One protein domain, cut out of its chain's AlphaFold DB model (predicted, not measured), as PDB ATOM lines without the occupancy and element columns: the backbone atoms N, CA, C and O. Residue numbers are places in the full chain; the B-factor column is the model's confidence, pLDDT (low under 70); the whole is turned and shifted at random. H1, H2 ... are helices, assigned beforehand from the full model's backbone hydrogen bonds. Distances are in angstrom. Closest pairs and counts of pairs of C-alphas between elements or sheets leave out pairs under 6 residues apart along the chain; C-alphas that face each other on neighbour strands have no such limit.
ATOM      1  N   GLY A  10     -24.416 -45.447 -39.419       87.56
ATOM      2  CA  GLY A  10     -23.656 -45.229 -40.647       87.56
ATOM      3  C   GLY A  10     -24.203 -46.006 -41.845       87.56
ATOM      4  O   GLY A  10     -24.288 -45.447 -42.934       87.56
ATOM      5  N   TYR A  11     -24.629 -47.265 -41.665       90.69
ATOM      6  CA  TYR A  11     -25.154 -48.079 -42.773       90.69
ATOM      7  C   TYR A  11     -26.425 -47.474 -43.366       90.69
ATOM      8  O   TYR A  11     -26.560 -47.394 -44.576       90.69
ATOM      9  N   LYS A  12     -27.325 -46.951 -42.524       92.50
ATOM     10  CA  LYS A  12     -28.552 -46.295 -43.005       92.50
ATOM     11  C   LYS A  12     -28.256 -45.034 -43.814       92.50
ATOM     12  O   LYS A  12     -28.980 -44.732 -44.756       92.50
ATOM     13  N   ILE A  13     -27.230 -44.278 -43.417       92.81
ATOM     14  CA  ILE A  13     -26.798 -43.079 -44.144       92.81
ATOM     15  C   ILE A  13     -26.189 -43.482 -45.486       92.81
ATOM     16  O   ILE A  13     -26.551 -42.903 -46.508       92.81
ATOM     17  N   LEU A  14     -25.305 -44.482 -45.479       96.19
ATOM     18  CA  LEU A  14     -24.676 -44.998 -46.688       96.19
ATOM     19  C   LEU A  14     -25.721 -45.498 -47.683       96.19
ATOM     20  O   LEU A  14     -25.735 -45.018 -48.811       96.19
ATOM     21  N   ASP A  15     -26.631 -46.367 -47.238       96.88
ATOM     22  CA  ASP A  15     -27.679 -46.951 -48.077       96.88
ATOM     23  C   ASP A  15     -28.534 -45.857 -48.741       96.88
ATOM     24  O   ASP A  15     -28.770 -45.892 -49.946       96.88
ATOM     25  N   ALA A  16     -28.954 -44.838 -47.979       96.88
ATOM     26  CA  ALA A  16     -29.752 -43.734 -48.512       96.88
ATOM     27  C   ALA A  16     -28.977 -42.875 -49.528       96.88
ATOM     28  O   ALA A  16     -29.542 -42.415 -50.522       96.88
ATOM     29  N   CYS A  17     -27.686 -42.635 -49.292       97.75
ATOM     30  CA  CYS A  17     -26.839 -41.895 -50.224       97.75
ATOM     31  C   CYS A  17     -26.553 -42.690 -51.504       97.75
ATOM     32  O   CYS A  17     -26.592 -42.107 -52.586       97.75
ATOM     33  N   GLU A  18     -26.302 -43.997 -51.394       97.69
ATOM     34  CA  GLU A  18     -26.121 -44.893 -52.540       97.69
ATOM     35  C   GLU A  18     -27.411 -45.003 -53.362       97.69
ATOM     36  O   GLU A  18     -27.358 -44.951 -54.588       97.69
ATOM     37  N   GLU A  19     -28.583 -45.063 -52.722       97.94
ATOM     38  CA  GLU A  19     -29.875 -45.049 -53.421       97.94
ATOM     39  C   GLU A  19     -30.042 -43.778 -54.271       97.94
ATOM     40  O   GLU A  19     -30.411 -43.861 -55.444       97.94
ATOM     41  N   ILE A  20     -29.702 -42.607 -53.721       97.44
ATOM     42  CA  ILE A  20     -29.750 -41.333 -54.455       97.44
ATOM     43  C   ILE A  20     -28.710 -41.291 -55.582       97.44
ATOM     44  O   ILE A  20     -29.008 -40.799 -56.670       97.44
ATOM     45  N   GLU A  21     -27.488 -41.775 -55.336       97.31
ATOM     46  CA  GLU A  21     -26.430 -41.821 -56.350       97.31
ATOM     47  C   GLU A  21     -26.810 -42.731 -57.523       97.31
ATOM     48  O   GLU A  21     -26.496 -42.402 -58.666       97.31
ATOM     49  N   GLN A  22     -27.468 -43.864 -57.259       97.38
ATOM     50  CA  GLN A  22     -27.841 -44.846 -58.280       97.38
ATOM     51  C   GLN A  22     -29.168 -44.536 -58.985       97.38
ATOM     52  O   GLN A  22     -29.450 -45.152 -60.015       97.38
ATOM     53  N   ASP A  23     -29.963 -43.580 -58.496       98.38
ATOM     54  CA  ASP A  23     -31.210 -43.185 -59.150       98.38
ATOM     55  C   ASP A  23     -30.945 -42.590 -60.547       98.38
ATOM     56  O   ASP A  23     -30.227 -41.602 -60.729       98.38
ATOM     57  N   GLU A  24     -31.544 -43.202 -61.569       98.31
ATOM     58  CA  GLU A  24     -31.295 -42.857 -62.971       98.31
ATOM     59  C   GLU A  24     -31.800 -41.452 -63.346       98.31
ATOM     60  O   GLU A  24     -31.187 -40.774 -64.176       98.31
ATOM     61  N   GLU A  25     -32.883 -40.973 -62.729       98.38
ATOM     62  CA  GLU A  25     -33.409 -39.628 -62.978       98.38
ATOM     63  C   GLU A  25     -32.520 -38.569 -62.308       98.38
ATOM     64  O   GLU A  25     -32.229 -37.528 -62.912       98.38
ATOM     65  N   VAL A  26     -32.019 -38.850 -61.100       97.94
ATOM     66  CA  VAL A  26     -31.055 -38.004 -60.387       97.94
ATOM     67  C   VAL A  26     -29.738 -37.932 -61.155       97.94
ATOM     68  O   VAL A  26     -29.285 -36.826 -61.444       97.94
ATOM     69  N   LYS A  27     -29.156 -39.061 -61.578       97.75
ATOM     70  CA  LYS A  27     -27.915 -39.083 -62.380       97.75
ATOM     71  C   LYS A  27     -28.056 -38.301 -63.679       97.75
ATOM     72  O   LYS A  27     -27.141 -37.587 -64.085       97.75
ATOM     73  N   LYS A  28     -29.210 -38.414 -64.339       97.94
ATOM     74  CA  LYS A  28     -29.483 -37.720 -65.601       97.94
ATOM     75  C   LYS A  28     -29.631 -36.209 -65.420       97.94
ATOM     76  O   LYS A  28     -29.177 -35.453 -66.277       97.94
ATOM     77  N   ARG A  29     -30.303 -35.760 -64.358       98.19
ATOM     78  CA  ARG A  29     -30.613 -34.335 -64.140       98.19
ATOM     79  C   ARG A  29     -29.563 -33.594 -63.326       98.19
ATOM     80  O   ARG A  29     -29.390 -32.395 -63.522       98.19
ATOM     81  N   PHE A  30     -28.891 -34.295 -62.425       97.69
ATOM     82  CA  PHE A  30     -27.984 -33.746 -61.423       97.69
ATOM     83  C   PHE A  30     -26.732 -34.632 -61.259       97.69
ATOM     84  O   PHE A  30     -26.447 -35.088 -60.152       97.69
ATOM     85  N   PRO A  31     -25.962 -34.885 -62.335       96.00
ATOM     86  CA  PRO A  31     -24.867 -35.858 -62.319       96.00
ATOM     87  C   PRO A  31     -23.804 -35.559 -61.253       96.00
ATOM     88  O   PRO A  31     -23.419 -36.454 -60.507       96.00
ATOM     89  N   GLU A  32     -23.370 -34.306 -61.117       95.75
ATOM     90  CA  GLU A  32     -22.367 -33.919 -60.113       95.75
ATOM     91  C   GLU A  32     -22.901 -34.083 -58.686       95.75
ATOM     92  O   GLU A  32     -22.239 -34.686 -57.845       95.75
ATOM     93  N   LEU A  33     -24.132 -33.630 -58.424       96.25
ATOM     94  CA  LEU A  33     -24.754 -33.787 -57.107       96.25
ATOM     95  C   LEU A  33     -24.936 -35.261 -56.742       96.25
ATOM     96  O   LEU A  33     -24.682 -35.618 -55.599       96.25
ATOM     97  N   SER A  34     -25.319 -36.115 -57.697       96.81
ATOM     98  CA  SER A  34     -25.460 -37.558 -57.464       96.81
ATOM     99  C   SER A  34     -24.149 -38.180 -56.966       96.81
ATOM    100  O   SER A  34     -24.138 -38.867 -55.946       96.81
ATOM    101  N   GLN A  35     -23.024 -37.835 -57.601       95.56
ATOM    102  CA  GLN A  35     -21.703 -38.342 -57.229       95.56
ATOM    103  C   GLN A  35     -21.194 -37.750 -55.907       95.56
ATOM    104  O   GLN A  35     -20.577 -38.462 -55.108       95.56
ATOM    105  N   ILE A  36     -21.456 -36.461 -55.648       96.19
ATOM    106  CA  ILE A  36     -21.124 -35.821 -54.365       96.19
ATOM    107  C   ILE A  36     -21.889 -36.500 -53.228       96.19
ATOM    108  O   ILE A  36     -21.296 -36.780 -52.189       96.19
ATOM    109  N   ILE A  37     -23.183 -36.776 -53.415       96.88
ATOM    110  CA  ILE A  37     -24.029 -37.416 -52.402       96.88
ATOM    111  C   ILE A  37     -23.520 -38.827 -52.086       96.88
ATOM    112  O   ILE A  37     -23.336 -39.133 -50.909       96.88
ATOM    113  N   GLY A  38     -23.218 -39.645 -53.100       96.56
ATOM    114  CA  GLY A  38     -22.631 -40.977 -52.893       96.56
ATOM    115  C   GLY A  38     -21.287 -40.915 -52.158       96.56
ATOM    116  O   GLY A  38     -21.086 -41.575 -51.136       96.56
ATOM    117  N   SER A  39     -20.392 -40.023 -52.599       96.19
ATOM    118  CA  SER A  39     -19.082 -39.817 -51.961       96.19
ATOM    119  C   SER A  39     -19.199 -39.354 -50.504       96.19
ATOM    120  O   SER A  39     -18.426 -39.790 -49.648       96.19
ATOM    121  N   LEU A  40     -20.166 -38.481 -50.208       95.81
ATOM    122  CA  LEU A  40     -20.435 -38.000 -48.856       95.81
ATOM    123  C   LEU A  40     -20.985 -39.117 -47.966       95.81
ATOM    124  O   LEU A  40     -20.541 -39.242 -46.829       95.81
ATOM    125  N   GLY A  41     -21.905 -39.938 -48.480       96.31
ATOM    126  CA  GLY A  41     -22.440 -41.096 -47.760       96.31
ATOM    127  C   GLY A  41     -21.340 -42.063 -47.334       96.31
ATOM    128  O   GLY A  41     -21.268 -42.442 -46.164       96.31
ATOM    129  N   ARG A  42     -20.420 -42.378 -48.255       96.00
ATOM    130  CA  ARG A  42     -19.245 -43.215 -47.972       96.00
ATOM    131  C   ARG A  42     -18.361 -42.621 -46.879       96.00
ATOM    132  O   ARG A  42     -18.034 -43.309 -45.916       96.00
ATOM    133  N   TRP A  43     -18.013 -41.342 -47.008       96.56
ATOM    134  CA  TRP A  43     -17.177 -40.657 -46.022       96.56
ATOM    135  C   TRP A  43     -17.845 -40.593 -44.640       96.56
ATOM    136  O   TRP A  43     -17.190 -40.854 -43.634       96.56
ATOM    137  N   LEU A  44     -19.149 -40.295 -44.580       95.50
ATOM    138  CA  LEU A  44     -19.915 -40.256 -43.329       95.50
ATOM    139  C   LEU A  44     -19.933 -41.618 -42.637       95.50
ATOM    140  O   LEU A  44     -19.723 -41.674 -41.427       95.50
ATOM    141  N   TYR A  45     -20.150 -42.695 -43.394       95.06
ATOM    142  CA  TYR A  45     -20.087 -44.060 -42.877       95.06
ATOM    143  C   TYR A  45     -18.712 -44.372 -42.283       95.06
ATOM    144  O   TYR A  45     -18.630 -44.825 -41.145       95.06
ATOM    145  N   ASP A  46     -17.631 -44.104 -43.021       93.62
ATOM    146  CA  ASP A  46     -16.283 -44.461 -42.571       93.62
ATOM    147  C   ASP A  46     -15.889 -43.665 -41.303       93.62
ATOM    148  O   ASP A  46     -15.326 -44.231 -40.365       93.62
ATOM    149  N   VAL A  47     -16.230 -42.370 -41.225       95.25
ATOM    150  CA  VAL A  47     -15.966 -41.535 -40.035       95.25
ATOM    151  C   VAL A  47     -16.796 -41.968 -38.832       95.25
ATOM    152  O   VAL A  47     -16.258 -42.070 -37.729       95.25
ATOM    153  N   GLU A  48     -18.094 -42.210 -39.026       94.50
ATOM    154  CA  GLU A  48     -18.973 -42.683 -37.955       94.50
ATOM    155  C   GLU A  48     -18.488 -44.021 -37.408       94.50
ATOM    156  O   GLU A  48     -18.379 -44.161 -36.195       94.50
ATOM    157  N   HIS A  49     -18.104 -44.949 -38.282       92.56
ATOM    158  CA  HIS A  49     -17.604 -46.260 -37.894       92.56
ATOM    159  C   HIS A  49     -16.334 -46.183 -37.037       92.56
ATOM    160  O   HIS A  49     -16.237 -46.865 -36.016       92.56
ATOM    161  N   GLU A  50     -15.363 -45.343 -37.411       94.12
ATOM    162  CA  GLU A  50     -14.139 -45.168 -36.617       94.12
ATOM    163  C   GLU A  50     -14.423 -44.559 -35.236       94.12
ATOM    164  O   GLU A  50     -13.876 -45.024 -34.235       94.12
ATOM    165  N   LEU A  51     -15.305 -43.557 -35.169       93.94
ATOM    166  CA  LEU A  51     -15.727 -42.943 -33.908       93.94
ATOM    167  C   LEU A  51     -16.507 -43.929 -33.028       93.94
ATOM    168  O   LEU A  51     -16.301 -43.985 -31.819       93.94
ATOM    169  N   ASP A  52     -17.393 -44.714 -33.632       92.69
ATOM    170  CA  ASP A  52     -18.224 -45.701 -32.951       92.69
ATOM    171  C   ASP A  52     -17.376 -46.786 -32.283       92.69
ATOM    172  O   ASP A  52     -17.616 -47.155 -31.129       92.69
ATOM    173  N   TRP A  53     -16.347 -47.261 -32.988       91.56
ATOM    174  CA  TRP A  53     -15.431 -48.284 -32.491       91.56
ATOM    175  C   TRP A  53     -14.490 -47.753 -31.409       91.56
ATOM    176  O   TRP A  53     -14.225 -48.472 -30.444       91.56
ATOM    177  N   ASP A  54     -14.032 -46.503 -31.515       93.81
ATOM    178  CA  ASP A  54     -13.260 -45.850 -30.452       93.81
ATOM    179  C   ASP A  54     -14.094 -45.682 -29.173       93.81
ATOM    180  O   ASP A  54     -13.689 -46.116 -28.093       93.81
ATOM    181  N   LEU A  55     -15.313 -45.143 -29.297       92.75
ATOM    182  CA  LEU A  55     -16.214 -44.916 -28.161       92.75
ATOM    183  C   LEU A  55     -16.745 -46.217 -27.543       92.75
ATOM    184  O   LEU A  55     -17.067 -46.249 -26.352       92.75
ATOM    185  N   SER A  56     -16.818 -47.292 -28.330       91.44
ATOM    186  CA  SER A  56     -17.147 -48.643 -27.853       91.44
ATOM    187  C   SER A  56     -15.944 -49.383 -27.258       91.44
ATOM    188  O   SER A  56     -16.113 -50.486 -26.739       91.44
ATOM    189  N   TYR A  57     -14.750 -48.775 -27.283       90.38
ATOM    190  CA  TYR A  57     -13.474 -49.361 -26.857       90.38
ATOM    191  C   TYR A  57     -13.039 -50.599 -27.662       90.38
ATOM    192  O   TYR A  57     -12.211 -51.385 -27.193       90.38
ATOM    193  N   ASP A  58     -13.578 -50.769 -28.870       90.19
ATOM    194  CA  ASP A  58     -13.201 -51.831 -29.806       90.19
ATOM    195  C   ASP A  58     -11.900 -51.466 -30.554       90.19
ATOM    196  O   ASP A  58     -11.057 -52.328 -30.822       90.19
ATOM    197  N   THR A  59     -11.683 -50.175 -30.829       91.62
ATOM    198  CA  THR A  59     -10.408 -49.603 -31.296       91.62
ATOM    199  C   THR A  59     -10.042 -48.368 -30.481       91.62
ATOM    200  O   THR A  59     -10.664 -48.073 -29.463       91.62
ATOM    201  N   LYS A  60      -8.956 -47.688 -30.870       95.62
ATOM    202  CA  LYS A  60      -8.547 -46.444 -30.233       95.62
ATOM    203  C   LYS A  60      -8.022 -45.428 -31.239       95.62
ATOM    204  O   LYS A  60      -6.999 -45.670 -31.884       95.62
ATOM    205  N   ILE A  61      -8.655 -44.264 -31.284       96.81
ATOM    206  CA  ILE A  61      -8.117 -43.050 -31.887       96.81
ATOM    207  C   ILE A  61      -7.054 -42.500 -30.927       96.81
ATOM    208  O   ILE A  61      -7.274 -42.284 -29.738       96.81
ATOM    209  N   VAL A  62      -5.820 -42.371 -31.423       96.88
ATOM    210  CA  VAL A  62      -4.658 -42.024 -30.581       96.88
ATOM    211  C   VAL A  62      -4.529 -40.512 -30.368       96.88
ATOM    212  O   VAL A  62      -4.033 -40.082 -29.328       96.88
ATOM    213  N   ASP A  63      -4.948 -39.718 -31.355       97.88
ATOM    214  CA  ASP A  63      -4.905 -38.253 -31.338       97.88
ATOM    215  C   ASP A  63      -6.164 -37.695 -32.009       97.88
ATOM    216  O   ASP A  63      -6.237 -37.583 -33.235       97.88
ATOM    217  N   ASP A  64      -7.143 -37.331 -31.184       97.50
ATOM    218  CA  ASP A  64      -8.460 -36.855 -31.615       97.50
ATOM    219  C   ASP A  64      -8.359 -35.627 -32.524       97.50
ATOM    220  O   ASP A  64      -9.061 -35.521 -33.527       97.50
ATOM    221  N   ARG A  65      -7.442 -34.697 -32.219       97.94
ATOM    222  CA  ARG A  65      -7.284 -33.455 -32.994       97.94
ATOM    223  C   ARG A  65      -6.676 -33.723 -34.356       97.94
ATOM    224  O   ARG A  65      -7.003 -33.035 -35.325       97.94
ATOM    225  N   LYS A  66      -5.722 -34.651 -34.422       98.06
ATOM    226  CA  LYS A  66      -5.129 -35.063 -35.690       98.06
ATOM    227  C   LYS A  66      -6.170 -35.791 -36.538       98.06
ATOM    228  O   LYS A  66      -6.346 -35.400 -37.688       98.06
ATOM    229  N   PHE A  67      -6.885 -36.750 -35.951       97.88
ATOM    230  CA  PHE A  67      -7.967 -37.479 -36.609       97.88
ATOM    231  C   PHE A  67      -9.026 -36.525 -37.175       97.88
ATOM    232  O   PHE A  67      -9.300 -36.548 -38.373       97.88
ATOM    233  N   GLU A  68      -9.546 -35.606 -36.357       97.94
ATOM    234  CA  GLU A  68     -10.553 -34.625 -36.777       97.94
ATOM    235  C   GLU A  68     -10.066 -33.791 -37.974       97.94
ATOM    236  O   GLU A  68     -10.773 -33.640 -38.973       97.94
ATOM    237  N   LYS A  69      -8.823 -33.295 -37.926       98.31
ATOM    238  CA  LYS A  69      -8.232 -32.540 -39.041       98.31
ATOM    239  C   LYS A  69      -8.052 -33.382 -40.301       98.31
ATOM    240  O   LYS A  69      -8.255 -32.861 -41.396       98.31
ATOM    241  N   GLU A  70      -7.633 -34.636 -40.168       98.06
ATOM    242  CA  GLU A  70      -7.476 -35.556 -41.298       98.06
ATOM    243  C   GLU A  70      -8.826 -35.802 -41.976       98.06
ATOM    244  O   GLU A  70      -8.943 -35.551 -43.176       98.06
ATOM    245  N   LYS A  71      -9.873 -36.131 -41.210       97.75
ATOM    246  CA  LYS A  71     -11.223 -36.347 -41.750       97.75
ATOM    247  C   LYS A  71     -11.810 -35.091 -42.401       97.75
ATOM    248  O   LYS A  71     -12.373 -35.179 -43.491       97.75
ATOM    249  N   ILE A  72     -11.616 -33.906 -41.812       97.50
ATOM    250  CA  ILE A  72     -12.028 -32.632 -42.437       97.50
ATOM    251  C   ILE A  72     -11.301 -32.408 -43.772       97.50
ATOM    252  O   ILE A  72     -11.922 -32.004 -44.755       97.50
ATOM    253  N   ASN A  73      -9.992 -32.662 -43.835       97.31
ATOM    254  CA  ASN A  73      -9.229 -32.498 -45.073       97.31
ATOM    255  C   ASN A  73      -9.652 -33.505 -46.151       97.31
ATOM    256  O   ASN A  73      -9.733 -33.131 -47.322       97.31
ATOM    257  N   GLU A  74      -9.955 -34.748 -45.770       96.31
ATOM    258  CA  GLU A  74     -10.533 -35.757 -46.663       96.31
ATOM    259  C   GLU A  74     -11.864 -35.270 -47.248       96.31
ATOM    260  O   GLU A  74     -12.010 -35.249 -48.472       96.31
ATOM    261  N   LEU A  75     -12.783 -34.769 -46.413       95.88
ATOM    262  CA  LEU A  75     -14.058 -34.206 -46.865       95.88
ATOM    263  C   LEU A  75     -13.856 -33.038 -47.838       95.88
ATOM    264  O   LEU A  75     -14.446 -33.005 -48.917       95.88
ATOM    265  N   LEU A  76     -12.979 -32.090 -47.499       95.81
ATOM    266  CA  LEU A  76     -12.665 -30.967 -48.384       95.81
ATOM    267  C   LEU A  76     -12.060 -31.432 -49.712       95.81
ATOM    268  O   LEU A  76     -12.279 -30.791 -50.739       95.81
ATOM    269  N   SER A  77     -11.301 -32.530 -49.718       94.19
ATOM    270  CA  SER A  77     -10.748 -33.100 -50.948       94.19
ATOM    271  C   SER A  77     -11.829 -33.698 -51.849       94.19
ATOM    272  O   SER A  77     -11.730 -33.558 -53.065       94.19
ATOM    273  N   ILE A  78     -12.872 -34.304 -51.271       90.94
ATOM    274  CA  ILE A  78     -14.046 -34.792 -52.006       90.94
ATOM    275  C   ILE A  78     -14.768 -33.604 -52.638       90.94
ATOM    276  O   ILE A  78     -14.994 -33.596 -53.842       90.94
ATOM    277  N   LEU A  79     -15.044 -32.565 -51.848       89.81
ATOM    278  CA  LEU A  79     -15.787 -31.391 -52.307       89.81
ATOM    279  C   LEU A  79     -15.044 -30.566 -53.366       89.81
ATOM    280  O   LEU A  79     -15.690 -29.898 -54.154       89.81
ATOM    281  N   ARG A  80     -13.707 -30.602 -53.401       91.75
ATOM    282  CA  ARG A  80     -12.893 -29.891 -54.410       91.75
ATOM    283  C   ARG A  80     -12.764 -30.621 -55.749       91.75
ATOM    284  O   ARG A  80     -12.187 -30.053 -56.672       91.75
ATOM    285  N   LYS A  81     -13.187 -31.887 -55.839       83.62
ATOM    286  CA  LYS A  81     -13.146 -32.664 -57.094       83.62
ATOM    287  C   LYS A  81     -14.269 -32.291 -58.064       83.62
ATOM    288  O   LYS A  81     -14.191 -32.689 -59.224       83.62
TER     289      LYS A  81
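This is residues 10 to 81 of the 82 residues of an uncharacterized protein of viral metagenome (UniProt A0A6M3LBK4). Three helices lie side by side in one flat layer, the long H3 in the middle, with H1 along one side of it and H4 along the other; each of the two runs opposite to H3. The short H2 makes the turn between H1 and H3 at one end of the layer, and the link from H3 to H4 turns the chain at the other end. The printed part has 72 residues with four named helices, in the order H1, H2, H3, H4, and no named strand; the class is all helix. The whole is loose, with a radius of gyration of the C-alphas of 14.3 A, and spans 43 by 25 by 8 A.

H1, residues 10 to 22, and H3, residues 31 to 55, touch, with the C-alphas of Gly 10 and Tyr 45 closest at 4.4 A; they run opposite ways at a shallow tilt of 11 degrees. H2, residues 24 to 29, is close to H3 but not clearly touching, the closest C-alphas being those of Lys 27 and Ser 34, 5.7 A apart. H1 and H2 stand at a steep tilt of 68 degrees, only just short of about perpendicular. H3 and H4, residues 64 to 79, form a helical hairpin: H3 touches H4 with residues 36 to 47 alone, the closest C-alphas are those of Ser 39 and Ile 78 at 7.1 A, and the tilt is a shallow 12 degrees, opposite ways. H4 is apart from H1 and from H2. In H1, H2, H3 and H4 every O i to N i+4 pair is within hydrogen-bond range.

H1 begins at C-alpha 10, (-23.656, -45.229, -40.647), and is 18.1 A long. H2 measures 8.6 A. H3, 36.4 A, begins at C-alpha 31, (-24.867, -35.858, -62.319). H4, 22.6 A, ends at C-alpha 79, (-15.787, -31.391, -52.307).

The two C-alphas farthest apart, those of Arg 29 and Tyr 57, are 43.7 A apart. The printed part has no cut. The links from H1 to H2 and from H2 to H3 are tight, and that from H3 to H4 is short. The mean pLDDT of the printed part is 95.4, and no printed residue is under 70.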